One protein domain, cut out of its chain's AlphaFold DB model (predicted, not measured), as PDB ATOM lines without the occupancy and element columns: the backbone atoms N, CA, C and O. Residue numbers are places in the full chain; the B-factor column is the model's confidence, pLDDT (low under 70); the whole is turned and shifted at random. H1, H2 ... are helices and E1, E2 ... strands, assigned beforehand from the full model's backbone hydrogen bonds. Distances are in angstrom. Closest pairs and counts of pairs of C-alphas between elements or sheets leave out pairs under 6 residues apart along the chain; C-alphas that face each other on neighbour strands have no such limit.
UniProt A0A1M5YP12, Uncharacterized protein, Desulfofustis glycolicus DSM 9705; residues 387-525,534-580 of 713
ATOM      1  N   SER A 387     142.292 110.477 144.316       72.00
ATOM      2  CA  SER A 387     141.824 110.323 145.709       72.00
ATOM      3  C   SER A 387     142.877 110.577 146.804       72.00
ATOM      4  O   SER A 387     142.508 110.821 147.954       72.00
ATOM      5  N   GLN A 388     144.164 110.566 146.455       62.44
ATOM      6  CA  GLN A 388     145.317 110.828 147.321       62.44
ATOM      7  C   GLN A 388     146.412 111.492 146.470       62.44
ATOM      8  O   GLN A 388     146.541 111.165 145.290       62.44
ATOM      9  N   THR A 389     147.190 112.432 147.021       53.88
ATOM     10  CA  THR A 389     148.284 113.032 146.229       53.88
ATOM     11  C   THR A 389     149.402 112.008 145.974       53.88
ATOM     12  O   THR A 389     149.607 111.110 146.798       53.88
ATOM     13  N   PRO A 390     150.177 112.133 144.878       48.91
ATOM     14  CA  PRO A 390     151.398 111.343 144.690       48.91
ATOM     15  C   PRO A 390     152.364 111.456 145.884       48.91
ATOM     16  O   PRO A 390     152.920 110.452 146.324       48.91
ATOM     17  N   ALA A 391     152.451 112.646 146.496       49.91
ATOM     18  CA  ALA A 391     153.228 112.906 147.712       49.91
ATOM     19  C   ALA A 391     152.742 112.121 148.954       49.91
ATOM     20  O   ALA A 391     153.524 111.857 149.865       49.91
ATOM     21  N   GLU A 392     151.470 111.710 148.988       52.75
ATOM     22  CA  GLU A 392     150.867 110.866 150.032       52.75
ATOM     23  C   GLU A 392     150.883 109.364 149.674       52.75
ATOM     24  O   GLU A 392     150.339 108.540 150.414       52.75
ATOM     25  N   GLY A 393     151.506 108.981 148.552       50.72
ATOM     26  CA  GLY A 393     151.563 107.592 148.081       50.72
ATOM     27  C   GLY A 393     150.263 107.098 147.433       50.72
ATOM     28  O   GLY A 393     150.006 105.890 147.407       50.72
ATOM     29  N   GLY A 394     149.445 108.026 146.935       54.00
ATOM     30  CA  GLY A 394     148.152 107.773 146.313       54.00
ATOM     31  C   GLY A 394     148.141 107.575 144.807       54.00
ATOM     32  O   GLY A 394     149.081 107.943 144.107       54.00
ATOM     33  N   PHE A 395     147.045 107.012 144.284       62.06
ATOM     34  CA  PHE A 395     146.827 106.930 142.839       62.06
ATOM     35  C   PHE A 395     146.431 108.291 142.277       62.06
ATOM     36  O   PHE A 395     145.451 108.881 142.729       62.06
ATOM     37  N   ASN A 396     147.101 108.709 141.201       71.38
ATOM     38  CA  ASN A 396     146.539 109.713 140.313       71.38
ATOM     39  C   ASN A 396     145.496 109.059 139.397       71.38
ATOM     40  O   ASN A 396     145.784 108.675 138.264       71.38
ATOM     41  N   ASP A 397     144.301 108.849 139.948       77.19
ATOM     42  CA  ASP A 397     143.120 108.339 139.249       77.19
ATOM     43  C   ASP A 397     142.174 109.450 138.763       77.19
ATOM     44  O   ASP A 397     141.130 109.145 138.188       77.19
ATOM     45  N   GLY A 398     142.561 110.716 138.951       86.75
ATOM     46  CA  GLY A 398     141.835 111.885 138.462       86.75
ATOM     47  C   GLY A 398     142.131 112.226 136.997       86.75
ATOM     48  O   GLY A 398     142.758 111.467 136.251       86.75
ATOM     49  N   PHE A 399     141.704 113.419 136.588       90.00
ATOM     50  CA  PHE A 399     141.850 113.959 135.237       90.00
ATOM     51  C   PHE A 399     143.291 113.891 134.727       90.00
ATOM     52  O   PHE A 399     143.540 113.406 133.623       90.00
ATOM     53  N   THR A 400     144.248 114.358 135.532       86.69
ATOM     54  CA  THR A 400     145.656 114.440 135.122       86.69
ATOM     55  C   THR A 400     146.266 113.059 134.911       86.69
ATOM     56  O   THR A 400     147.036 112.884 133.972       86.69
ATOM     57  N   GLY A 401     145.867 112.050 135.686       78.50
ATOM     58  CA  GLY A 401     146.283 110.669 135.464       78.50
ATOM     59  C   GLY A 401     145.584 109.989 134.293       78.50
ATOM     60  O   GLY A 401     146.196 109.184 133.589       78.50
ATOM     61  N   ALA A 402     144.323 110.337 134.037       82.06
ATOM     62  CA  ALA A 402     143.570 109.823 132.900       82.06
ATOM     63  C   ALA A 402     144.087 110.382 131.565       82.06
ATOM     64  O   ALA A 402     144.236 109.631 130.605       82.06
ATOM     65  N   LEU A 403     144.375 111.684 131.501       84.62
ATOM     66  CA  LEU A 403     144.684 112.395 130.256       84.62
ATOM     67  C   LEU A 403     146.136 112.864 130.142       84.62
ATOM     68  O   LEU A 403     146.510 113.386 129.095       84.62
ATOM     69  N   CYS A 404     146.963 112.643 131.169       81.38
ATOM     70  CA  CYS A 404     148.393 112.973 131.168       81.38
ATOM     71  C   CYS A 404     148.688 114.472 130.947       81.38
ATOM     72  O   CYS A 404     149.745 114.825 130.426       81.38
ATOM     73  N   ARG A 405     147.743 115.353 131.301       86.06
ATOM     74  CA  ARG A 405     147.827 116.813 131.143       86.06
ATOM     75  C   ARG A 405     146.902 117.525 132.126       86.06
ATOM     76  O   ARG A 405     145.963 116.913 132.634       86.06
ATOM     77  N   LEU A 406     147.135 118.817 132.351       90.50
ATOM     78  CA  LEU A 406     146.159 119.693 133.004       90.50
ATOM     79  C   LEU A 406     144.927 119.896 132.097       90.50
ATOM     80  O   LEU A 406     145.038 119.775 130.867       90.50
ATOM     81  N   PRO A 407     143.736 120.147 132.672       93.69
ATOM     82  CA  PRO A 407     142.554 120.459 131.878       93.69
ATOM     83  C   PRO A 407     142.760 121.754 131.091       93.69
ATOM     84  O   PRO A 407     143.391 122.688 131.579       93.69
ATOM     85  N   ARG A 408     142.203 121.806 129.877       93.62
ATOM     86  CA  ARG A 408     142.051 123.076 129.159       93.62
ATOM     87  C   ARG A 408     140.963 123.908 129.828       93.62
ATOM     88  O   ARG A 408     140.047 123.348 130.440       93.62
ATOM     89  N   LEU A 409     141.091 125.222 129.710       95.31
ATOM     90  CA  LEU A 409     140.123 126.174 130.225       95.31
ATOM     91  C   LEU A 409     139.229 126.641 129.085       95.31
ATOM     92  O   LEU A 409     139.717 126.937 128.004       95.31
ATOM     93  N   PHE A 410     137.933 126.690 129.357       95.06
ATOM     94  CA  PHE A 410     136.909 127.107 128.411       95.06
ATOM     95  C   PHE A 410     136.242 128.382 128.912       95.06
ATOM     96  O   PHE A 410     135.972 128.506 130.111       95.06
ATOM     97  N   ARG A 411     135.920 129.306 128.011       93.69
ATOM     98  CA  ARG A 411     135.103 130.487 128.296       93.69
ATOM     99  C   ARG A 411     133.791 130.392 127.529       93.69
ATOM    100  O   ARG A 411     133.740 129.838 126.438       93.69
ATOM    101  N   TRP A 412     132.724 130.906 128.130       93.75
ATOM    102  CA  TRP A 412     131.465 131.071 127.428       93.75
ATOM    103  C   TRP A 412     131.546 132.298 126.534       93.75
ATOM    104  O   TRP A 412     131.735 133.414 127.026       93.75
ATOM    105  N   GLU A 413     131.384 132.084 125.240       88.88
ATOM    106  CA  GLU A 413     131.302 133.145 124.256       88.88
ATOM    107  C   GLU A 413     129.832 133.334 123.884       88.88
ATOM    108  O   GLU A 413     129.204 132.403 123.365       88.88
ATOM    109  N   PRO A 414     129.236 134.501 124.193       85.19
ATOM    110  CA  PRO A 414     127.927 134.815 123.657       85.19
ATOM    111  C   PRO A 414     128.061 134.869 122.136       85.19
ATOM    112  O   PRO A 414     128.935 135.561 121.610       85.19
ATOM    113  N   GLY A 415     127.207 134.127 121.445       81.69
ATOM    114  CA  GLY A 415     127.202 134.071 119.997       81.69
ATOM    115  C   GLY A 415     126.997 135.463 119.411       81.69
ATOM    116  O   GLY A 415     126.207 136.257 119.937       81.69
ATOM    117  N   ASP A 416     127.704 135.791 118.327       81.81
ATOM    118  CA  ASP A 416     127.457 137.049 117.630       81.81
ATOM    119  C   ASP A 416     126.130 136.926 116.854       81.81
ATOM    120  O   ASP A 416     126.024 136.175 115.873       81.81
ATOM    121  N   PRO A 417     125.084 137.690 117.236       74.94
ATOM    122  CA  PRO A 417     123.804 137.633 116.542       74.94
ATOM    123  C   PRO A 417     123.912 138.040 115.060       74.94
ATOM    124  O   PRO A 417     122.989 137.764 114.288       74.94
ATOM    125  N   ALA A 418     124.999 138.704 114.645       79.25
ATOM    126  CA  ALA A 418     125.267 139.070 113.259       79.25
ATOM    127  C   ALA A 418     125.870 137.928 112.423       79.25
ATOM    128  O   ALA A 418     125.600 137.875 111.217       79.25
ATOM    129  N   THR A 419     126.652 137.026 113.021       79.06
ATOM    130  CA  THR A 419     127.233 135.861 112.329       79.06
ATOM    131  C   THR A 419     126.339 134.625 112.402       79.06
ATOM    132  O   THR A 419     126.515 133.723 111.583       79.06
ATOM    133  N   LEU A 420     125.314 134.644 113.270       69.31
ATOM    134  CA  LEU A 420     124.506 133.476 113.645       69.31
ATOM    135  C   LEU A 420     125.340 132.392 114.335       69.31
ATOM    136  O   LEU A 420     124.975 131.219 114.267       69.31
ATOM    137  N   ASP A 421     126.446 132.779 114.969       78.38
ATOM    138  CA  ASP A 421     127.162 131.863 115.841       78.38
ATOM    139  C   ASP A 421     126.291 131.615 117.076       78.38
ATOM    140  O   ASP A 421     125.706 132.543 117.640       78.38
ATOM    141  N   ASP A 422     126.125 130.345 117.431       80.06
ATOM    142  CA  ASP A 422     125.383 129.950 118.622       80.06
ATOM    143  C   ASP A 422     126.255 130.203 119.859       80.06
ATOM    144  O   ASP A 422     127.477 130.060 119.799       80.06
ATOM    145  N   ASP A 423     125.632 130.544 120.991       86.38
ATOM    146  CA  ASP A 423     126.367 130.667 122.248       86.38
ATOM    147  C   ASP A 423     127.076 129.338 122.564       86.38
ATOM    148  O   ASP A 423     126.430 128.284 122.678       86.38
ATOM    149  N   THR A 424     128.398 129.379 122.717       91.69
ATOM    150  CA  THR A 424     129.201 128.170 122.894       91.69
ATOM    151  C   THR A 424     130.308 128.362 123.915       91.69
ATOM    152  O   THR A 424     130.692 129.468 124.288       91.69
ATOM    153  N   TRP A 425     130.798 127.235 124.407       92.94
ATOM    154  CA  TRP A 425     132.037 127.182 125.159       92.94
ATOM    155  C   TRP A 425     133.188 127.018 124.181       92.94
ATOM    156  O   TRP A 425     133.123 126.117 123.354       92.94
ATOM    157  N   ASP A 426     134.224 127.838 124.313       90.00
ATOM    158  CA  ASP A 426     135.433 127.785 123.485       90.00
ATOM    159  C   ASP A 426     136.678 127.747 124.393       90.00
ATOM    160  O   ASP A 426     136.657 128.328 125.483       90.00
ATOM    161  N   ASP A 427     137.736 127.035 123.998       85.44
ATOM    162  CA  ASP A 427     139.052 127.050 124.659       85.44
ATOM    163  C   ASP A 427     140.079 127.989 123.993       85.44
ATOM    164  O   ASP A 427     141.189 128.163 124.521       85.44
ATOM    165  N   ARG A 428     139.656 128.643 122.901       74.81
ATOM    166  CA  ARG A 428     140.436 129.454 121.969       74.81
ATOM    167  C   ARG A 428     141.566 128.648 121.343       74.81
ATOM    168  O   ARG A 428     142.630 128.421 121.924       74.81
ATOM    169  N   ASP A 429     141.327 128.288 120.088       70.12
ATOM    170  CA  ASP A 429     142.231 127.527 119.239       70.12
ATOM    171  C   ASP A 429     143.693 128.008 119.276       70.12
ATOM    172  O   ASP A 429     144.017 129.197 119.364       70.12
ATOM    173  N   ALA A 430     144.619 127.060 119.086       56.75
ATOM    174  CA  ALA A 430     146.069 127.251 119.211       56.75
ATOM    175  C   ALA A 430     146.685 128.385 118.355       56.75
ATOM    176  O   ALA A 430     147.842 128.747 118.577       56.75
ATOM    177  N   ALA A 431     145.963 128.929 117.371       64.50
ATOM    178  CA  ALA A 431     146.430 130.038 116.542       64.50
ATOM    179  C   ALA A 431     146.405 131.395 117.270       64.50
ATOM    180  O   ALA A 431     147.269 132.229 116.996       64.50
ATOM    181  N   ASP A 432     145.473 131.586 118.210       65.69
ATOM    182  CA  ASP A 432     145.228 132.874 118.871       65.69
ATOM    183  C   ASP A 432     145.586 132.876 120.370       65.69
ATOM    184  O   ASP A 432     145.479 133.911 121.030       65.69
ATOM    185  N   GLY A 433     146.095 131.747 120.875       78.81
ATOM    186  CA  GLY A 433     146.531 131.552 122.257       78.81
ATOM    187  C   GLY A 433     145.437 130.922 123.116       78.81
ATOM    188  O   GLY A 433     144.316 131.413 123.145       78.81
ATOM    189  N   ALA A 434     145.782 129.845 123.827       83.94
ATOM    190  CA  ALA A 434     144.852 129.150 124.713       83.94
ATOM    191  C   ALA A 434     144.422 130.042 125.883       83.94
ATOM    192  O   ALA A 434     145.220 130.847 126.379       83.94
ATOM    193  N   TYR A 435     143.196 129.844 126.370       85.62
ATOM    194  CA  TYR A 435     142.739 130.540 127.564       85.62
ATOM    195  C   TYR A 435     143.592 130.204 128.790       85.62
ATOM    196  O   TYR A 435     143.745 129.049 129.198       85.62
ATOM    197  N   THR A 436     144.130 131.253 129.400       88.19
ATOM    198  CA  THR A 436     144.796 131.220 130.700       88.19
ATOM    199  C   THR A 436     143.804 131.433 131.832       88.19
ATOM    200  O   THR A 436     144.141 131.137 132.972       88.19
ATOM    201  N   LYS A 437     142.568 131.852 131.529       90.81
ATOM    202  CA  LYS A 437     141.463 131.988 132.483       90.81
ATOM    203  C   LYS A 437     140.165 131.399 131.935       90.81
ATOM    204  O   LYS A 437     139.778 131.689 130.806       90.81
ATOM    205  N   GLY A 438     139.449 130.615 132.740       93.19
ATOM    206  CA  GLY A 438     138.148 130.070 132.337       93.19
ATOM    207  C   GLY A 438     137.617 128.979 133.261       93.19
ATOM    208  O   GLY A 438     137.860 128.986 134.461       93.19
ATOM    209  N   SER A 439     136.878 128.031 132.689       95.19
ATOM    210  CA  SER A 439     136.298 126.870 133.366       95.19
ATOM    211  C   SER A 439     136.900 125.565 132.852       95.19
ATOM    212  O   SER A 439     136.946 125.315 131.650       95.19
ATOM    213  N   ALA A 440     137.297 124.671 133.757       96.12
ATOM    214  CA  ALA A 440     137.832 123.352 133.412       96.12
ATOM    215  C   ALA A 440     136.718 122.332 133.069       96.12
ATOM    216  O   ALA A 440     136.580 121.306 133.737       96.12
ATOM    217  N   ARG A 441     135.916 122.596 132.024       95.62
ATOM    218  CA  ARG A 441     134.741 121.775 131.627       95.62
ATOM    219  C   ARG A 441     135.049 120.301 131.411       95.62
ATOM    220  O   ARG A 441     134.235 119.435 131.734       95.62
ATOM    221  N   GLY A 442     136.262 120.021 130.945       94.81
ATOM    222  CA  GLY A 442     136.771 118.667 130.808       94.81
ATOM    223  C   GLY A 442     136.755 117.858 132.107       94.81
ATOM    224  O   GLY A 442     137.049 116.681 132.060       94.81
ATOM    225  N   LEU A 443     136.432 118.424 133.274       96.12
ATOM    226  CA  LEU A 443     136.247 117.670 134.516       96.12
ATOM    227  C   LEU A 443     134.884 116.973 134.629       96.12
ATOM    228  O   LEU A 443     134.779 116.012 135.393       96.12
ATOM    229  N   TRP A 444     133.862 117.390 133.880       96.81
ATOM    230  CA  TRP A 444     132.514 116.807 133.960       96.81
ATOM    231  C   TRP A 444     131.880 116.442 132.613       96.81
ATOM    232  O   TRP A 444     130.870 115.738 132.609       96.81
ATOM    233  N   THR A 445     132.468 116.842 131.484       95.62
ATOM    234  CA  THR A 445     132.012 116.454 130.139       95.62
ATOM    235  C   THR A 445     133.180 116.009 129.254       95.62
ATOM    236  O   THR A 445     134.287 116.529 129.373       95.62
ATOM    237  N   ASP A 446     132.932 115.028 128.382       95.00
ATOM    238  CA  ASP A 446     133.842 114.619 127.304       95.00
ATOM    239  C   ASP A 446     133.721 115.479 126.049       95.00
ATOM    240  O   ASP A 446     134.577 115.382 125.179       95.00
ATOM    241  N   THR A 447     132.694 116.319 125.979       94.88
ATOM    242  CA  THR A 447     132.399 117.237 124.875       94.88
ATOM    243  C   THR A 447     132.316 118.657 125.448       94.88
ATOM    244  O   THR A 447     131.222 119.170 125.715       94.88
ATOM    245  N   PRO A 448     133.459 119.280 125.800       92.31
ATOM    246  CA  PRO A 448     133.474 120.598 126.436       92.31
ATOM    247  C   PRO A 448     132.828 121.677 125.567       92.31
ATOM    248  O   PRO A 448     132.099 122.516 126.099       92.31
ATOM    249  N   ASN A 449     133.057 121.579 124.259       91.88
ATOM    250  CA  ASN A 449     132.515 122.414 123.204       91.88
ATOM    251  C   ASN A 449     131.686 121.525 122.267       91.88
ATOM    252  O   ASN A 449     132.210 120.626 121.620       91.88
ATOM    253  N   ALA A 450     130.373 121.741 122.201       87.69
ATOM    254  CA  ALA A 450     129.504 120.909 121.366       87.69
ATOM    255  C   ALA A 450     129.634 121.215 119.860       87.69
ATOM    256  O   ALA A 450     129.126 120.447 119.038       87.69
ATOM    257  N   LEU A 451     130.254 122.345 119.506       88.88
ATOM    258  CA  LEU A 451     130.419 122.807 118.129       88.88
ATOM    259  C   LEU A 451     131.788 122.441 117.547       88.88
ATOM    260  O   LEU A 451     131.880 122.281 116.328       88.88
ATOM    261  N   ASP A 452     132.804 122.241 118.392       87.69
ATOM    262  CA  ASP A 452     134.131 121.792 117.972       87.69
ATOM    263  C   ASP A 452     134.528 120.439 118.580       87.69
ATOM    264  O   ASP A 452     134.982 120.325 119.715       87.69
ATOM    265  N   SER A 453     134.444 119.393 117.756       89.75
ATOM    266  CA  SER A 453     134.924 118.052 118.116       89.75
ATOM    267  C   SER A 453     136.446 117.962 118.327       89.75
ATOM    268  O   SER A 453     136.939 116.930 118.779       89.75
ATOM    269  N   GLY A 454     137.209 119.001 117.963       88.56
ATOM    270  CA  GLY A 454     138.634 119.133 118.279       88.56
ATOM    271  C   GLY A 454     138.915 119.212 119.783       88.56
ATOM    272  O   GLY A 454     140.005 118.824 120.219       88.56
ATOM    273  N   ASP A 455     137.911 119.611 120.565       89.31
ATOM    274  CA  ASP A 455     137.982 119.737 122.023       89.31
ATOM    275  C   ASP A 455     137.556 118.470 122.765       89.31
ATOM    276  O   ASP A 455     137.770 118.349 123.980       89.31
ATOM    277  N   ASP A 456     136.980 117.505 122.043       92.62
ATOM    278  CA  ASP A 456     136.455 116.279 122.623       92.62
ATOM    279  C   ASP A 456     137.567 115.458 123.290       92.62
ATOM    280  O   ASP A 456     138.653 115.197 122.754       92.62
ATOM    281  N   LEU A 457     137.275 114.984 124.496       90.12
ATOM    282  CA  LEU A 457     138.187 114.152 125.259       90.12
ATOM    283  C   LEU A 457     138.068 112.704 124.791       90.12
ATOM    284  O   LEU A 457     137.084 112.011 125.051       90.12
ATOM    285  N   ALA A 458     139.119 112.215 124.135       86.38
ATOM    286  CA  ALA A 458     139.151 110.852 123.623       86.38
ATOM    287  C   ALA A 458     138.963 109.812 124.743       86.38
ATOM    288  O   ALA A 458     139.724 109.758 125.717       86.38
ATOM    289  N   ALA A 459     137.969 108.938 124.571       82.00
ATOM    290  CA  ALA A 459     137.787 107.766 125.417       82.00
ATOM    291  C   ALA A 459     138.986 106.799 125.286       82.00
ATOM    292  O   ALA A 459     139.620 106.741 124.227       82.00
ATOM    293  N   PRO A 460     139.288 105.989 126.320       71.88
ATOM    294  CA  PRO A 460     140.327 104.976 126.251       71.88
ATOM    295  C   PRO A 460     140.088 104.028 125.076       71.88
ATOM    296  O   PRO A 460     139.064 103.347 124.997       71.88
ATOM    297  N   THR A 461     141.052 103.965 124.166       71.00
ATOM    298  CA  THR A 461     141.040 103.037 123.038       71.00
ATOM    299  C   THR A 461     141.764 101.740 123.402       71.00
ATOM    300  O   THR A 461     142.431 101.632 124.435       71.00
ATOM    301  N   ALA A 462     141.662 100.724 122.541       58.28
ATOM    302  CA  ALA A 462     142.444  99.499 122.702       58.28
ATOM    303  C   ALA A 462     143.965  99.752 122.642       58.28
ATOM    304  O   ALA A 462     144.705  98.981 123.254       58.28
ATOM    305  N   ALA A 463     144.393 100.820 121.957       53.22
ATOM    306  CA  ALA A 463     145.784 101.257 121.861       53.22
ATOM    307  C   ALA A 463     146.214 102.093 123.078       53.22
ATOM    308  O   ALA A 463     147.299 101.905 123.626       53.22
ATOM    309  N   SER A 464     145.315 102.936 123.593       59.44
ATOM    310  CA  SER A 464     145.527 103.771 124.777       59.44
ATOM    311  C   SER A 464     144.938 103.147 126.046       59.44
ATOM    312  O   SER A 464     144.331 103.840 126.863       59.44
ATOM    313  N   ARG A 465     145.073 101.824 126.247       58.84
ATOM    314  CA  ARG A 465     144.569 101.185 127.478       58.84
ATOM    315  C   ARG A 465     145.098 101.967 128.678       58.84
ATOM    316  O   ARG A 465     146.299 102.177 128.792       58.84
ATOM    317  N   GLY A 466     144.181 102.448 129.514       60.09
ATOM    318  CA  GLY A 466     144.483 103.237 130.707       60.09
ATOM    319  C   GLY A 466     144.771 104.723 130.531       60.09
ATOM    320  O   GLY A 466     144.922 105.383 131.555       60.09
ATOM    321  N   ILE A 467     144.826 105.246 129.307       69.44
ATOM    322  CA  ILE A 467     144.930 106.681 129.006       69.44
ATOM    323  C   ILE A 467     143.710 107.078 128.166       69.44
ATOM    324  O   ILE A 467     143.369 106.416 127.184       69.44
ATOM    325  N   GLY A 468     143.039 108.148 128.565       79.12
ATOM    326  CA  GLY A 468     141.803 108.625 127.957       79.12
ATOM    327  C   GLY A 468     140.735 108.919 129.002       79.12
ATOM    328  O   GLY A 468     140.829 108.509 130.161       79.12
ATOM    329  N   TRP A 469     139.698 109.618 128.567       86.12
ATOM    330  CA  TRP A 469     138.585 110.035 129.405       86.12
ATOM    331  C   TRP A 469     137.769 108.852 129.935       86.12
ATOM    332  O   TRP A 469     137.125 108.123 129.181       86.12
ATOM    333  N   ARG A 470     137.769 108.651 131.255       84.19
ATOM    334  CA  ARG A 470     137.084 107.513 131.900       84.19
ATOM    335  C   ARG A 470     135.650 107.826 132.337       84.19
ATOM    336  O   ARG A 470     135.003 106.977 132.947       84.19
ATOM    337  N   GLY A 471     135.166 109.020 132.013       89.44
ATOM    338  CA  GLY A 471     133.898 109.567 132.474       89.44
ATOM    339  C   GLY A 471     134.088 110.799 133.368       89.44
ATOM    340  O   GLY A 471     135.224 111.147 133.696       89.44
ATOM    341  N   PRO A 472     132.979 111.452 133.760       93.50
ATOM    342  CA  PRO A 472     132.991 112.653 134.594       93.50
ATOM    343  C   PRO A 472     133.751 112.445 135.908       93.50
ATOM    344  O   PRO A 472     133.403 111.564 136.698       93.50
ATOM    345  N   ASN A 473     134.768 113.276 136.155       92.19
ATOM    346  CA  ASN A 473     135.487 113.326 137.433       92.19
ATOM    347  C   ASN A 473     134.707 114.136 138.483       92.19
ATOM    348  O   ASN A 473     134.856 113.913 139.684       92.19
ATOM    349  N   LEU A 474     133.849 115.052 138.027       95.44
ATOM    350  CA  LEU A 474     132.877 115.786 138.829       95.44
ATOM    351  C   LEU A 474     131.475 115.664 138.218       95.44
ATOM    352  O   LEU A 474     131.346 115.504 137.004       95.44
ATOM    353  N   PRO A 475     130.409 115.771 139.030       96.25
ATOM    354  CA  PRO A 475     129.081 116.067 138.509       96.25
ATOM    355  C   PRO A 475     129.097 117.404 137.763       96.25
ATOM    356  O   PRO A 475     129.764 118.340 138.208       96.25
ATOM    357  N   ALA A 476     128.335 117.502 136.673       95.69
ATOM    358  CA  ALA A 476     128.135 118.780 135.999       95.69
ATOM    359  C   ALA A 476     127.549 119.808 136.989       95.69
ATOM    360  O   ALA A 476     126.633 119.457 137.748       95.69
ATOM    361  N   PRO A 477     128.079 121.043 137.032       96.38
ATOM    362  CA  PRO A 477     127.554 122.076 137.908       96.38
ATOM    363  C   PRO A 477     126.142 122.494 137.483       96.38
ATOM    364  O   PRO A 477     125.706 122.270 136.355       96.38
ATOM    365  N   PHE A 478     125.399 123.104 138.406       92.62
ATOM    366  CA  PHE A 478     124.081 123.649 138.096       92.62
ATOM    367  C   PHE A 478     124.200 124.867 137.174       92.62
ATOM    368  O   PHE A 478     125.083 125.697 137.356       92.62
ATOM    369  N   GLY A 479     123.262 125.006 136.238       92.69
ATOM    370  CA  GLY A 479     123.216 126.119 135.289       92.69
ATOM    371  C   GLY A 479     123.058 125.632 133.852       92.69
ATOM    372  O   GLY A 479     122.961 124.435 133.608       92.69
ATOM    373  N   ASN A 480     122.996 126.574 132.914       92.50
ATOM    374  CA  ASN A 480     123.035 126.329 131.472       92.50
ATOM    375  C   ASN A 480     123.914 127.406 130.825       92.50
ATOM    376  O   ASN A 480     123.930 128.547 131.303       92.50
ATOM    377  N   GLY A 481     124.594 127.060 129.732       91.19
ATOM    378  CA  GLY A 481     125.486 127.979 129.024       91.19
ATOM    379  C   GLY A 481     126.562 128.540 129.951       91.19
ATOM    380  O   GLY A 481     127.098 127.791 130.762       91.19
ATOM    381  N   GLY A 482     126.805 129.851 129.915       91.06
ATOM    382  CA  GLY A 482     127.806 130.517 130.761       91.06
ATOM    383  C   GLY A 482     127.554 130.446 132.269       91.06
ATOM    384  O   GLY A 482     128.444 130.755 133.047       91.06
ATOM    385  N   ASN A 483     126.370 129.995 132.703       94.06
ATOM    386  CA  ASN A 483     126.087 129.765 134.122       94.06
ATOM    387  C   ASN A 483     126.467 128.358 134.606       94.06
ATOM    388  O   ASN A 483     126.378 128.106 135.806       94.06
ATOM    389  N   GLU A 484     126.843 127.441 133.707       95.25
ATOM    390  CA  GLU A 484     127.288 126.076 134.029       95.25
ATOM    391  C   GLU A 484     128.737 126.088 134.560       95.25
ATOM    392  O   GLU A 484     129.662 125.568 133.934       95.25
ATOM    393  N   VAL A 485     128.933 126.711 135.725       95.94
ATOM    394  CA  VAL A 485     130.237 126.924 136.373       95.94
ATOM    395  C   VAL A 485     130.252 126.359 137.790       95.94
ATOM    396  O   VAL A 485     129.234 126.346 138.486       95.94
ATOM    397  N   LEU A 486     131.415 125.881 138.239       96.50
ATOM    398  CA  LEU A 486     131.596 125.463 139.630       96.50
ATOM    399  C   LEU A 486     131.517 126.685 140.542       96.50
ATOM    400  O   LEU A 486     132.091 127.722 140.224       96.50
ATOM    401  N   ARG A 487     130.825 126.548 141.674       96.44
ATOM    402  CA  ARG A 487     130.631 127.634 142.637       96.44
ATOM    403  C   ARG A 487     131.199 127.291 144.006       96.44
ATOM    404  O   ARG A 487     131.236 126.120 144.388       96.44
ATOM    405  N   ASP A 488     131.654 128.317 144.708       96.94
ATOM    406  CA  ASP A 488     132.137 128.243 146.082       96.94
ATOM    407  C   ASP A 488     130.987 128.310 147.108       96.94
ATOM    408  O   ASP A 488     129.808 128.352 146.748       96.94
ATOM    409  N   GLY A 489     131.319 128.295 148.402       95.31
ATOM    410  CA  GLY A 489     130.345 128.384 149.493       95.31
ATOM    411  C   GLY A 489     129.591 129.718 149.568       95.31
ATOM    412  O   GLY A 489     128.567 129.794 150.245       95.31
ATOM    413  N   TRP A 490     130.048 130.755 148.863       94.12
ATOM    414  CA  TRP A 490     129.352 132.038 148.722       94.12
ATOM    415  C   TRP A 490     128.449 132.083 147.483       94.12
ATOM    416  O   TRP A 490     127.741 133.069 147.266       94.12
ATOM    417  N   GLY A 491     128.431 131.014 146.681       93.44
ATOM    418  CA  GLY A 491     127.682 130.936 145.431       93.44
ATOM    419  C   GLY A 491     128.349 131.685 144.275       93.44
ATOM    420  O   GLY A 491     127.728 131.841 143.218       93.44
ATOM    421  N   ARG A 492     129.597 132.136 144.437       92.81
ATOM    422  CA  ARG A 492     130.390 132.767 143.375       92.81
ATOM    423  C   ARG A 492     131.067 131.693 142.540       92.81
ATOM    424  O   ARG A 492     131.317 130.596 143.025       92.81
ATOM    425  N   GLU A 493     131.327 131.981 141.271       94.75
ATOM    426  CA  GLU A 493     132.090 131.056 140.430       94.75
ATOM    427  C   GLU A 493     133.528 130.893 140.945       94.75
ATOM    428  O   GLU A 493     134.145 131.858 141.403       94.75
ATOM    429  N   LEU A 494     134.051 129.671 140.850       96.81
ATOM    430  CA  LEU A 494     135.469 129.389 141.037       96.81
ATOM    431  C   LEU A 494     136.236 129.800 139.783       96.81
ATOM    432  O   LEU A 494     135.887 129.391 138.673       96.81
ATOM    433  N   LEU A 495     137.311 130.553 139.977       94.75
ATOM    434  CA  LEU A 495     138.177 131.012 138.902       94.75
ATOM    435  C   LEU A 495     139.320 130.022 138.697       94.75
ATOM    436  O   LEU A 495     139.935 129.574 139.664       94.75
ATOM    437  N   PHE A 496     139.607 129.677 137.445       96.00
ATOM    438  CA  PHE A 496     140.740 128.832 137.081       96.00
ATOM    439  C   PHE A 496     141.755 129.661 136.308       96.00
ATOM    440  O   PHE A 496     141.384 130.289 135.317       96.00
ATOM    441  N   PHE A 497     143.015 129.595 136.726       94.94
ATOM    442  CA  PHE A 497     144.147 130.249 136.084       94.94
ATOM    443  C   PHE A 497     145.192 129.217 135.675       94.94
ATOM    444  O   PHE A 497     145.651 128.429 136.505       94.94
ATOM    445  N   HIS A 498     145.564 129.215 134.401       93.50
ATOM    446  CA  HIS A 498     146.546 128.303 133.836       93.50
ATOM    447  C   HIS A 498     147.851 129.042 133.529       93.50
ATOM    448  O   HIS A 498     147.927 129.846 132.599       93.50
ATOM    449  N   ASP A 499     148.888 128.710 134.293       93.75
ATOM    450  CA  ASP A 499     150.258 129.154 134.065       93.75
ATOM    451  C   ASP A 499     150.966 128.128 133.179       93.75
ATOM    452  O   ASP A 499     151.409 127.061 133.620       93.75
ATOM    453  N   ALA A 500     151.060 128.454 131.891       90.25
ATOM    454  CA  ALA A 500     151.702 127.595 130.905       90.25
ATOM    455  C   ALA A 500     153.224 127.478 131.112       90.25
ATOM    456  O   ALA A 500     153.806 126.465 130.721       90.25
ATOM    457  N   ALA A 501     153.873 128.484 131.711       90.56
ATOM    458  CA  ALA A 501     155.320 128.501 131.915       90.56
ATOM    459  C   ALA A 501     155.731 127.586 133.075       90.56
ATOM    460  O   ALA A 501     156.687 126.817 132.946       90.56
ATOM    461  N   ALA A 502     154.979 127.623 134.178       89.25
ATOM    462  CA  ALA A 502     155.166 126.738 135.325       89.25
ATOM    463  C   ALA A 502     154.437 125.389 135.180       89.25
ATOM    464  O   ALA A 502     154.625 124.499 136.013       89.25
ATOM    465  N   ALA A 503     153.609 125.231 134.139       90.62
ATOM    466  CA  ALA A 503     152.686 124.110 133.971       90.62
ATOM    467  C   ALA A 503     151.858 123.882 135.249       90.62
ATOM    468  O   ALA A 503     151.837 122.790 135.827       90.62
ATOM    469  N   ALA A 504     151.210 124.953 135.708       92.62
ATOM    470  CA  ALA A 504     150.433 124.988 136.936       92.62
ATOM    471  C   ALA A 504     149.000 125.477 136.686       92.62
ATOM    472  O   ALA A 504     148.725 126.255 135.775       92.62
ATOM    473  N   LEU A 505     148.080 124.996 137.517       94.62
ATOM    474  CA  LEU A 505     146.680 125.392 137.551       94.62
ATOM    475  C   LEU A 505     146.356 125.906 138.954       94.62
ATOM    476  O   LEU A 505     146.392 125.136 139.916       94.62
ATOM    477  N   LEU A 506     146.026 127.188 139.063       95.31
ATOM    478  CA  LEU A 506     145.491 127.789 140.279       95.31
ATOM    479  C   LEU A 506     143.967 127.837 140.172       95.31
ATOM    480  O   LEU A 506     143.421 128.344 139.198       95.31
ATOM    481  N   VAL A 507     143.281 127.312 141.181       96.56
ATOM    482  CA  VAL A 507     141.839 127.479 141.357       96.56
ATOM    483  C   VAL A 507     141.611 128.396 142.545       96.56
ATOM    484  O   VAL A 507     142.157 128.144 143.620       96.56
ATOM    485  N   LEU A 508     140.805 129.435 142.362       95.62
ATOM    486  CA  LEU A 508     140.601 130.499 143.335       95.62
ATOM    487  C   LEU A 508     139.107 130.707 143.611       95.62
ATOM    488  O   LEU A 508     138.303 130.871 142.693       95.62
ATOM    489  N   SER A 509     138.748 130.698 144.893       96.38
ATOM    490  CA  SER A 509     137.518 131.302 145.407       96.38
ATOM    491  C   SER A 509     137.852 132.694 145.922       96.38
ATOM    492  O   SER A 509     138.809 132.843 146.683       96.38
ATOM    493  N   ARG A 510     137.038 133.672 145.515       92.81
ATOM    494  CA  ARG A 510     137.175 135.102 145.838       92.81
ATOM    495  C   ARG A 510     136.656 135.468 147.238       92.81
ATOM    496  O   ARG A 510     136.128 136.554 147.433       92.81
ATOM    497  N   GLY A 511     136.618 134.491 148.141       92.94
ATOM    498  CA  GLY A 511     136.164 134.693 149.511       92.94
ATOM    499  C   GLY A 511     134.748 135.266 149.648       92.94
ATOM    500  O   GLY A 511     133.869 135.066 148.799       92.94
ATOM    501  N   GLY A 512     134.525 135.941 150.773       89.25
ATOM    502  CA  GLY A 512     133.297 136.621 151.161       89.25
ATOM    503  C   GLY A 512     133.153 138.009 150.547       89.25
ATOM    504  O   GLY A 512     132.022 138.376 150.201       89.25
ATOM    505  N   ASP A 513     134.250 138.722 150.312       85.75
ATOM    506  CA  ASP A 513     134.241 140.067 149.730       85.75
ATOM    507  C   ASP A 513     134.127 140.065 148.191       85.75
ATOM    508  O   ASP A 513     133.620 141.021 147.600       85.75
ATOM    509  N   GLY A 514     134.465 138.944 147.545       87.94
ATOM    510  CA  GLY A 514     134.431 138.796 146.094       87.94
ATOM    511  C   GLY A 514     135.625 139.425 145.371       87.94
ATOM    512  O   GLY A 514     135.535 139.591 144.152       87.94
ATOM    513  N   ARG A 515     136.705 139.771 146.077       86.44
ATOM    514  CA  ARG A 515     137.894 140.458 145.556       86.44
ATOM    515  C   ARG A 515     139.101 139.514 145.525       86.44
ATOM    516  O   ARG A 515     139.098 138.457 146.145       86.44
ATOM    517  N   PHE A 516     140.110 139.849 144.720       88.62
ATOM    518  CA  PHE A 516     141.405 139.163 144.709       88.62
ATOM    519  C   PHE A 516     142.424 139.915 143.858       88.62
ATOM    520  O   PHE A 516     142.076 140.414 142.801       88.62
ATOM    521  N   ASN A 517     143.696 139.896 144.235       85.75
ATOM    522  CA  ASN A 517     144.750 140.638 143.551       85.75
ATOM    523  C   ASN A 517     145.906 139.723 143.107       85.75
ATOM    524  O   ASN A 517     146.450 138.968 143.918       85.75
ATOM    525  N   PHE A 518     146.313 139.809 141.835       80.19
ATOM    526  CA  PHE A 518     147.523 139.149 141.312       80.19
ATOM    527  C   PHE A 518     148.789 140.013 141.402       80.19
ATOM    528  O   PHE A 518     149.853 139.564 140.973       80.19
ATOM    529  N   LEU A 519     148.688 141.225 141.968       71.88
ATOM    530  CA  LEU A 519     149.745 142.241 141.947       71.88
ATOM    531  C   LEU A 519     150.248 142.490 140.520       71.88
ATOM    532  O   LEU A 519     151.444 142.714 140.304       71.88
ATOM    533  N   ASP A 520     149.341 142.393 139.544       61.81
ATOM    534  CA  ASP A 520     149.715 142.560 138.152       61.81
ATOM    535  C   ASP A 520     150.272 143.973 137.947       61.81
ATOM    536  O   ASP A 520     149.736 144.981 138.405       61.81
ATOM    537  N   SER A 521     151.419 144.007 137.281       51.12
ATOM    538  CA  SER A 521     152.141 145.210 136.895       51.12
ATOM    539  C   SER A 521     151.655 145.786 135.571       51.12
ATOM    540  O   SER A 521     152.397 146.574 134.969       51.12
ATOM    541  N   ASP A 522     150.483 145.347 135.098       54.97
ATOM    542  CA  ASP A 522     149.749 145.935 133.991       54.97
ATOM    543  C   ASP A 522     150.051 147.447 133.942       54.97
ATOM    544  O   ASP A 522     149.852 148.222 134.880       54.97
ATOM    545  N   THR A 523     150.702 147.832 132.846       49.72
ATOM    546  CA  THR A 523     151.138 149.213 132.601       49.72
ATOM    547  C   THR A 523     150.067 150.013 131.869       49.72
ATOM    548  O   THR A 523     150.349 151.121 131.389       49.72
ATOM    549  N   LEU A 524     148.864 149.453 131.715       54.53
ATOM    550  CA  LEU A 524     147.746 150.180 131.169       54.53
ATOM    551  C   LEU A 524     147.460 151.353 132.116       54.53
ATOM    552  O   LEU A 524     147.450 151.226 133.341       54.53
ATOM    553  N   PRO A 525     147.320 152.565 131.562       52.84
ATOM    554  CA  PRO A 525     146.981 153.713 132.376       52.84
ATOM    555  C   PRO A 525     145.636 153.462 133.057       52.84
ATOM    556  O   PRO A 525     144.713 152.994 132.394       52.84
ATOM    557  N   ASP A 534     138.520 146.680 138.698       53.06
ATOM    558  CA  ASP A 534     138.277 145.321 139.203       53.06
ATOM    559  C   ASP A 534     139.491 144.708 139.914       53.06
ATOM    560  O   ASP A 534     139.650 143.499 139.896       53.06
ATOM    561  N   TYR A 535     140.323 145.529 140.566       51.50
ATOM    562  CA  TYR A 535     141.392 145.142 141.506       51.50
ATOM    563  C   TYR A 535     141.864 143.667 141.459       51.50
ATOM    564  O   TYR A 535     141.592 142.960 142.420       51.50
ATOM    565  N   LEU A 536     142.585 143.104 140.483       65.50
ATOM    566  CA  LEU A 536     142.728 143.341 139.038       65.50
ATOM    567  C   LEU A 536     142.946 141.933 138.449       65.50
ATOM    568  O   LEU A 536     143.965 141.277 138.713       65.50
ATOM    569  N   GLU A 537     141.940 141.435 137.733       66.31
ATOM    570  CA  GLU A 537     142.011 140.199 136.952       66.31
ATOM    571  C   GLU A 537     143.009 140.353 135.792       66.31
ATOM    572  O   GLU A 537     143.211 141.471 135.329       66.31
ATOM    573  N   PRO A 538     143.614 139.269 135.256       69.75
ATOM    574  CA  PRO A 538     144.346 139.373 133.994       69.75
ATOM    575  C   PRO A 538     143.455 140.043 132.937       69.75
ATOM    576  O   PRO A 538     142.343 139.558 132.677       69.75
ATOM    577  N   ALA A 539     143.936 141.137 132.339       69.88
ATOM    578  CA  ALA A 539     143.172 142.044 131.478       69.88
ATOM    579  C   ALA A 539     142.605 141.334 130.239       69.88
ATOM    580  O   ALA A 539     141.620 141.759 129.627       69.88
ATOM    581  N   SER A 540     143.225 140.219 129.848       82.06
ATOM    582  CA  SER A 540     142.737 139.343 128.791       82.06
ATOM    583  C   SER A 540     142.657 137.886 129.252       82.06
ATOM    584  O   SER A 540     143.588 137.382 129.875       82.06
ATOM    585  N   PRO A 541     141.626 137.124 128.838       84.38
ATOM    586  CA  PRO A 541     141.537 135.687 129.109       84.38
ATOM    587  C   PRO A 541     142.698 134.842 128.564       84.38
ATOM    588  O   PRO A 541     142.781 133.660 128.887       84.38
ATOM    589  N   THR A 542     143.536 135.399 127.682       86.69
ATOM    590  CA  THR A 542     144.734 134.746 127.120       86.69
ATOM    591  C   THR A 542     146.042 135.374 127.572       86.69
ATOM    592  O   THR A 542     147.103 135.044 127.041       86.69
ATOM    593  N   GLU A 543     145.983 136.342 128.477       85.81
ATOM    594  CA  GLU A 543     147.180 136.930 129.055       85.81
ATOM    595  C   GLU A 543     147.984 135.872 129.808       85.81
ATOM    596  O   GLU A 543     147.420 135.028 130.499       85.81
ATOM    597  N   ALA A 544     149.306 135.888 129.660       86.56
ATOM    598  CA  ALA A 544     150.152 134.953 130.384       86.56
ATOM    599  C   ALA A 544     150.046 135.221 131.892       86.56
ATOM    600  O   ALA A 544     150.449 136.281 132.356       86.56
ATOM    601  N   VAL A 545     149.538 134.245 132.646       88.31
ATOM    602  CA  VAL A 545     149.424 134.329 134.106       88.31
ATOM    603  C   VAL A 545     150.627 133.648 134.749       88.31
ATOM    604  O   VAL A 545     150.915 132.494 134.430       88.31
ATOM    605  N   ASP A 546     151.290 134.338 135.675       90.94
ATOM    606  CA  ASP A 546     152.285 133.756 136.580       90.94
ATOM    607  C   ASP A 546     151.636 133.541 137.952       90.94
ATOM    608  O   ASP A 546     151.443 134.475 138.736       90.94
ATOM    609  N   VAL A 547     151.279 132.292 138.256       91.25
ATOM    610  CA  VAL A 547     150.586 131.971 139.517       91.25
ATOM    611  C   VAL A 547     151.492 132.102 140.741       91.25
ATOM    612  O   VAL A 547     150.991 132.070 141.863       91.25
ATOM    613  N   SER A 548     152.810 132.258 140.562       90.12
ATOM    614  CA  SER A 548     153.743 132.487 141.670       90.12
ATOM    615  C   SER A 548     153.693 133.916 142.219       90.12
ATOM    616  O   SER A 548     154.167 134.147 143.332       90.12
ATOM    617  N   LEU A 549     153.093 134.850 141.472       89.00
ATOM    618  CA  LEU A 549     152.862 136.226 141.916       89.00
ATOM    619  C   LEU A 549     151.648 136.352 142.840       89.00
ATOM    620  O   LEU A 549     151.584 137.289 143.635       89.00
ATOM    621  N   TYR A 550     150.714 135.396 142.792       90.69
ATOM    622  CA  TYR A 550     149.554 135.405 143.674       90.69
ATOM    623  C   TYR A 550     149.981 135.220 145.137       90.69
ATOM    624  O   TYR A 550     150.465 134.156 145.539       90.69
ATOM    625  N   ASN A 551     149.765 136.253 145.951       90.50
ATOM    626  CA  ASN A 551     150.078 136.238 147.373       90.50
ATOM    627  C   ASN A 551     148.784 136.218 148.210       90.50
ATOM    628  O   ASN A 551     148.116 137.246 148.312       90.50
ATOM    629  N   PRO A 552     148.442 135.100 148.882       89.31
ATOM    630  CA  PRO A 552     147.251 135.028 149.731       89.31
ATOM    631  C   PRO A 552     147.331 135.931 150.976       89.31
ATOM    632  O   PRO A 552     146.330 136.139 151.647       89.31
ATOM    633  N   ALA A 553     148.519 136.441 151.311       87.62
ATOM    634  CA  ALA A 553     148.740 137.379 152.409       87.62
ATOM    635  C   ALA A 553     148.974 138.815 151.911       87.62
ATOM    636  O   ALA A 553     149.574 139.612 152.630       87.62
ATOM    637  N   ASP A 554     148.591 139.120 150.668       84.12
ATOM    638  CA  ASP A 554     148.700 140.468 150.126       84.12
ATOM    639  C   ASP A 554     147.815 141.439 150.913       84.12
ATOM    640  O   ASP A 554     146.619 141.196 151.075       84.12
ATOM    641  N   THR A 555     148.424 142.517 151.402       79.94
ATOM    642  CA  THR A 555     147.774 143.627 152.111       79.94
ATOM    643  C   THR A 555     147.791 144.918 151.296       79.94
ATOM    644  O   THR A 555     147.248 145.913 151.758       79.94
ATOM    645  N   ASP A 556     148.432 144.929 150.120       70.81
ATOM    646  CA  ASP A 556     148.730 146.160 149.378       70.81
ATOM    647  C   ASP A 556     147.500 146.754 148.676       70.81
ATOM    648  O   ASP A 556     147.510 147.924 148.298       70.81
ATOM    649  N   CYS A 557     146.417 145.989 148.552       68.06
ATOM    650  CA  CYS A 557     145.104 146.519 148.211       68.06
ATOM    651  C   CYS A 557     144.293 146.702 149.504       68.06
ATOM    652  O   CYS A 557     143.435 145.893 149.857       68.06
ATOM    653  N   GLU A 558     144.635 147.742 150.266       55.12
ATOM    654  CA  GLU A 558     143.864 148.121 151.450       55.12
ATOM    655  C   GLU A 558     142.431 148.447 151.005       55.12
ATOM    656  O   GLU A 558     142.191 149.401 150.263       55.12
ATOM    657  N   ASN A 559     141.461 147.639 151.436       57.62
ATOM    658  CA  ASN A 559     140.080 148.103 151.479       57.62
ATOM    659  C   ASN A 559     139.944 149.180 152.579       57.62
ATOM    660  O   ASN A 559     140.838 149.345 153.409       57.62
ATOM    661  N   ASP A 560     138.808 149.881 152.649       51.31
ATOM    662  CA  ASP A 560     138.553 150.898 153.690       51.31
ATOM    663  C   ASP A 560     138.672 150.361 155.139       51.31
ATOM    664  O   ASP A 560     138.667 151.133 156.098       51.31
ATOM    665  N   GLN A 561     138.772 149.039 155.317       58.28
ATOM    666  CA  GLN A 561     138.898 148.353 156.604       58.28
ATOM    667  C   GLN A 561     140.340 147.901 156.917       58.28
ATOM    668  O   GLN A 561     140.583 147.361 157.996       58.28
ATOM    669  N   GLY A 562     141.305 148.138 156.019       66.81
ATOM    670  CA  GLY A 562     142.701 147.713 156.177       66.81
ATOM    671  C   GLY A 562     142.913 146.197 156.068       66.81
ATOM    672  O   GLY A 562     143.967 145.693 156.462       66.81
ATOM    673  N   GLU A 563     141.924 145.458 155.561       75.06
ATOM    674  CA  GLU A 563     142.064 144.042 155.223       75.06
ATOM    675  C   GLU A 563     142.524 143.922 153.764       75.06
ATOM    676  O   GLU A 563     142.039 144.633 152.882       75.06
ATOM    677  N   GLY A 564     143.491 143.043 153.502       81.62
ATOM    678  CA  GLY A 564     143.970 142.803 152.142       81.62
ATOM    679  C   GLY A 564     142.977 141.979 151.324       81.62
ATOM    680  O   GLY A 564     142.430 141.008 151.842       81.62
ATOM    681  N   CYS A 565     142.788 142.295 150.038       83.88
ATOM    682  CA  CYS A 565     141.791 141.641 149.161       83.88
ATOM    683  C   CYS A 565     141.998 140.141 148.925       83.88
ATOM    684  O   CYS A 565     141.196 139.512 148.245       83.88
ATOM    685  N   ASN A 566     143.117 139.574 149.381       90.94
ATOM    686  CA  ASN A 566     143.379 138.142 149.284       90.94
ATOM    687  C   ASN A 566     143.181 137.400 150.612       90.94
ATOM    688  O   ASN A 566     143.326 136.176 150.644       90.94
ATOM    689  N   ALA A 567     142.875 138.111 151.702       90.25
ATOM    690  CA  ALA A 567     142.886 137.557 153.054       90.25
ATOM    691  C   ALA A 567     141.808 136.483 153.287       90.25
ATOM    692  O   ALA A 567     142.018 135.549 154.071       90.25
ATOM    693  N   ASP A 568     140.668 136.590 152.609       91.00
ATOM    694  CA  ASP A 568     139.538 135.661 152.694       91.00
ATOM    695  C   ASP A 568     139.482 134.657 151.527       91.00
ATOM    696  O   ASP A 568     138.677 133.716 151.556       91.00
ATOM    697  N   ASN A 569     140.383 134.785 150.550       94.00
ATOM    698  CA  ASN A 569     140.465 133.883 149.413       94.00
ATOM    699  C   ASN A 569     140.869 132.468 149.821       94.00
ATOM    700  O   ASN A 569     141.718 132.229 150.685       94.00
ATOM    701  N   VAL A 570     140.286 131.493 149.125       95.94
ATOM    702  CA  VAL A 570     140.618 130.076 149.295       95.94
ATOM    703  C   VAL A 570     141.127 129.538 147.969       95.94
ATOM    704  O   VAL A 570     140.422 129.571 146.960       95.94
ATOM    705  N   THR A 571     142.355 129.024 147.967       95.94
ATOM    706  CA  THR A 571     143.039 128.616 146.738       95.94
ATOM    707  C   THR A 571     143.453 127.151 146.735       95.94
ATOM    708  O   THR A 571     143.830 126.591 147.762       95.94
ATOM    709  N   LEU A 572     143.475 126.555 145.544       94.94
ATOM    710  CA  LEU A 572     144.058 125.250 145.252       94.94
ATOM    711  C   LEU A 572     145.077 125.408 144.120       94.94
ATOM    712  O   LEU A 572     144.702 125.744 143.003       94.94
ATOM    713  N   LEU A 573     146.348 125.110 144.389       93.94
ATOM    714  CA  LEU A 573     147.401 125.090 143.374       93.94
ATOM    715  C   LEU A 573     147.735 123.646 142.983       93.94
ATOM    716  O   LEU A 573     148.090 122.831 143.834       93.94
ATOM    717  N   VAL A 574     147.655 123.339 141.689       90.75
ATOM    718  CA  VAL A 574     148.047 122.049 141.108       90.75
ATOM    719  C   VAL A 574     149.190 122.276 140.128       90.75
ATOM    720  O   VAL A 574     148.998 122.863 139.071       90.75
ATOM    721  N   THR A 575     150.385 121.798 140.461       87.31
ATOM    722  CA  THR A 575     151.573 121.904 139.594       87.31
ATOM    723  C   THR A 575     151.769 120.651 138.737       87.31
ATOM    724  O   THR A 575     151.202 119.593 139.024       87.31
ATOM    725  N   ALA A 576     152.625 120.733 137.715       72.81
ATOM    726  CA  ALA A 576     152.983 119.600 136.861       72.81
ATOM    727  C   ALA A 576     153.493 118.373 137.634       72.81
ATOM    728  O   ALA A 576     153.254 117.245 137.197       72.81
ATOM    729  N   ASP A 577     154.127 118.559 138.789       67.88
ATOM    730  CA  ASP A 577     154.593 117.446 139.624       67.88
ATOM    731  C   ASP A 577     153.420 116.588 140.128       67.88
ATOM    732  O   ASP A 577     153.514 115.366 140.188       67.88
ATOM    733  N   HIS A 578     152.249 117.193 140.348       64.88
ATOM    734  CA  HIS A 578     151.037 116.475 140.743       64.88
ATOM    735  C   HIS A 578     150.396 115.679 139.593       64.88
ATOM    736  O   HIS A 578     149.575 114.792 139.830       64.88
ATOM    737  N   SER A 579     150.759 115.978 138.341       56.34
ATOM    738  CA  SER A 579     150.234 115.287 137.154       56.34
ATOM    739  C   SER A 579     150.960 113.975 136.835       56.34
ATOM    740  O   SER A 579     150.501 113.199 135.996       56.34
ATOM    741  N   ARG A 580     152.086 113.702 137.504       55.88
ATOM    742  CA  ARG A 580     152.950 112.548 137.236       55.88
ATOM    743  C   ARG A 580     152.695 111.472 138.292       55.88
ATOM    744  O   ARG A 580     152.742 111.735 139.485       55.88
TER     745      ARG A 580
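What this domain is: This is residues 387 to 525 and 534 to 580 of the 713 residues of an uncharacterized protein of Desulfofustis glycolicus DSM 9705 (UniProt A0A1M5YP12). There is little regular structure: long loops surround a small antiparallel sheet, E3 - E4 - E5, with a separate short hairpin, E1 and E2, and two tiny helices, H1 and H2, close together. Of 186 printed residues, 32 are in named elements, in the order H1 E1 E2 E3 E4 E5 H2, class mixed. The whole is compact, with radius of gyration of the C-alphas 17.6 A and spans of 59 by 54 by 31 A.

How they stand to each other: H1, residues 399 to 403, and H2, residues 576 to 579, are close but not clearly touching; their closest C-alphas, of Thr 400 and Ser 579, are 5.1 A apart. H1 has its O i to N i+4 pair within hydrogen-bond range; H2 is too short for one. E1, residues 411 to 413, and E2, residues 424 to 426, form an antiparallel hairpin; N 411 and O 426 are 2.8 A apart, within hydrogen-bond range. E3, residues 495 to 499, and E4, residues 504 to 509, form another, with N 497 and O 506 at 2.8 A. E5, residues 570 to 575, is antiparallel to E4, with N 507 and O 572 at 2.8 A.

Where its parts are: C-alpha 399, where H1 begins, is at (141.850, 113.959, 135.237), and C-alpha 575, where E5 ends, at (151.573, 121.904, 139.594). E4 is 16.7 A long, E5 16.8 A.

The domain as a whole: Residues 526 to 533 are cut out, leaving 13.9 A between C-alphas 525 and 534. The link E2 to E3 is long, 68 residues. The pLDDT is under 70 in 40 residues, among them 388 to 395.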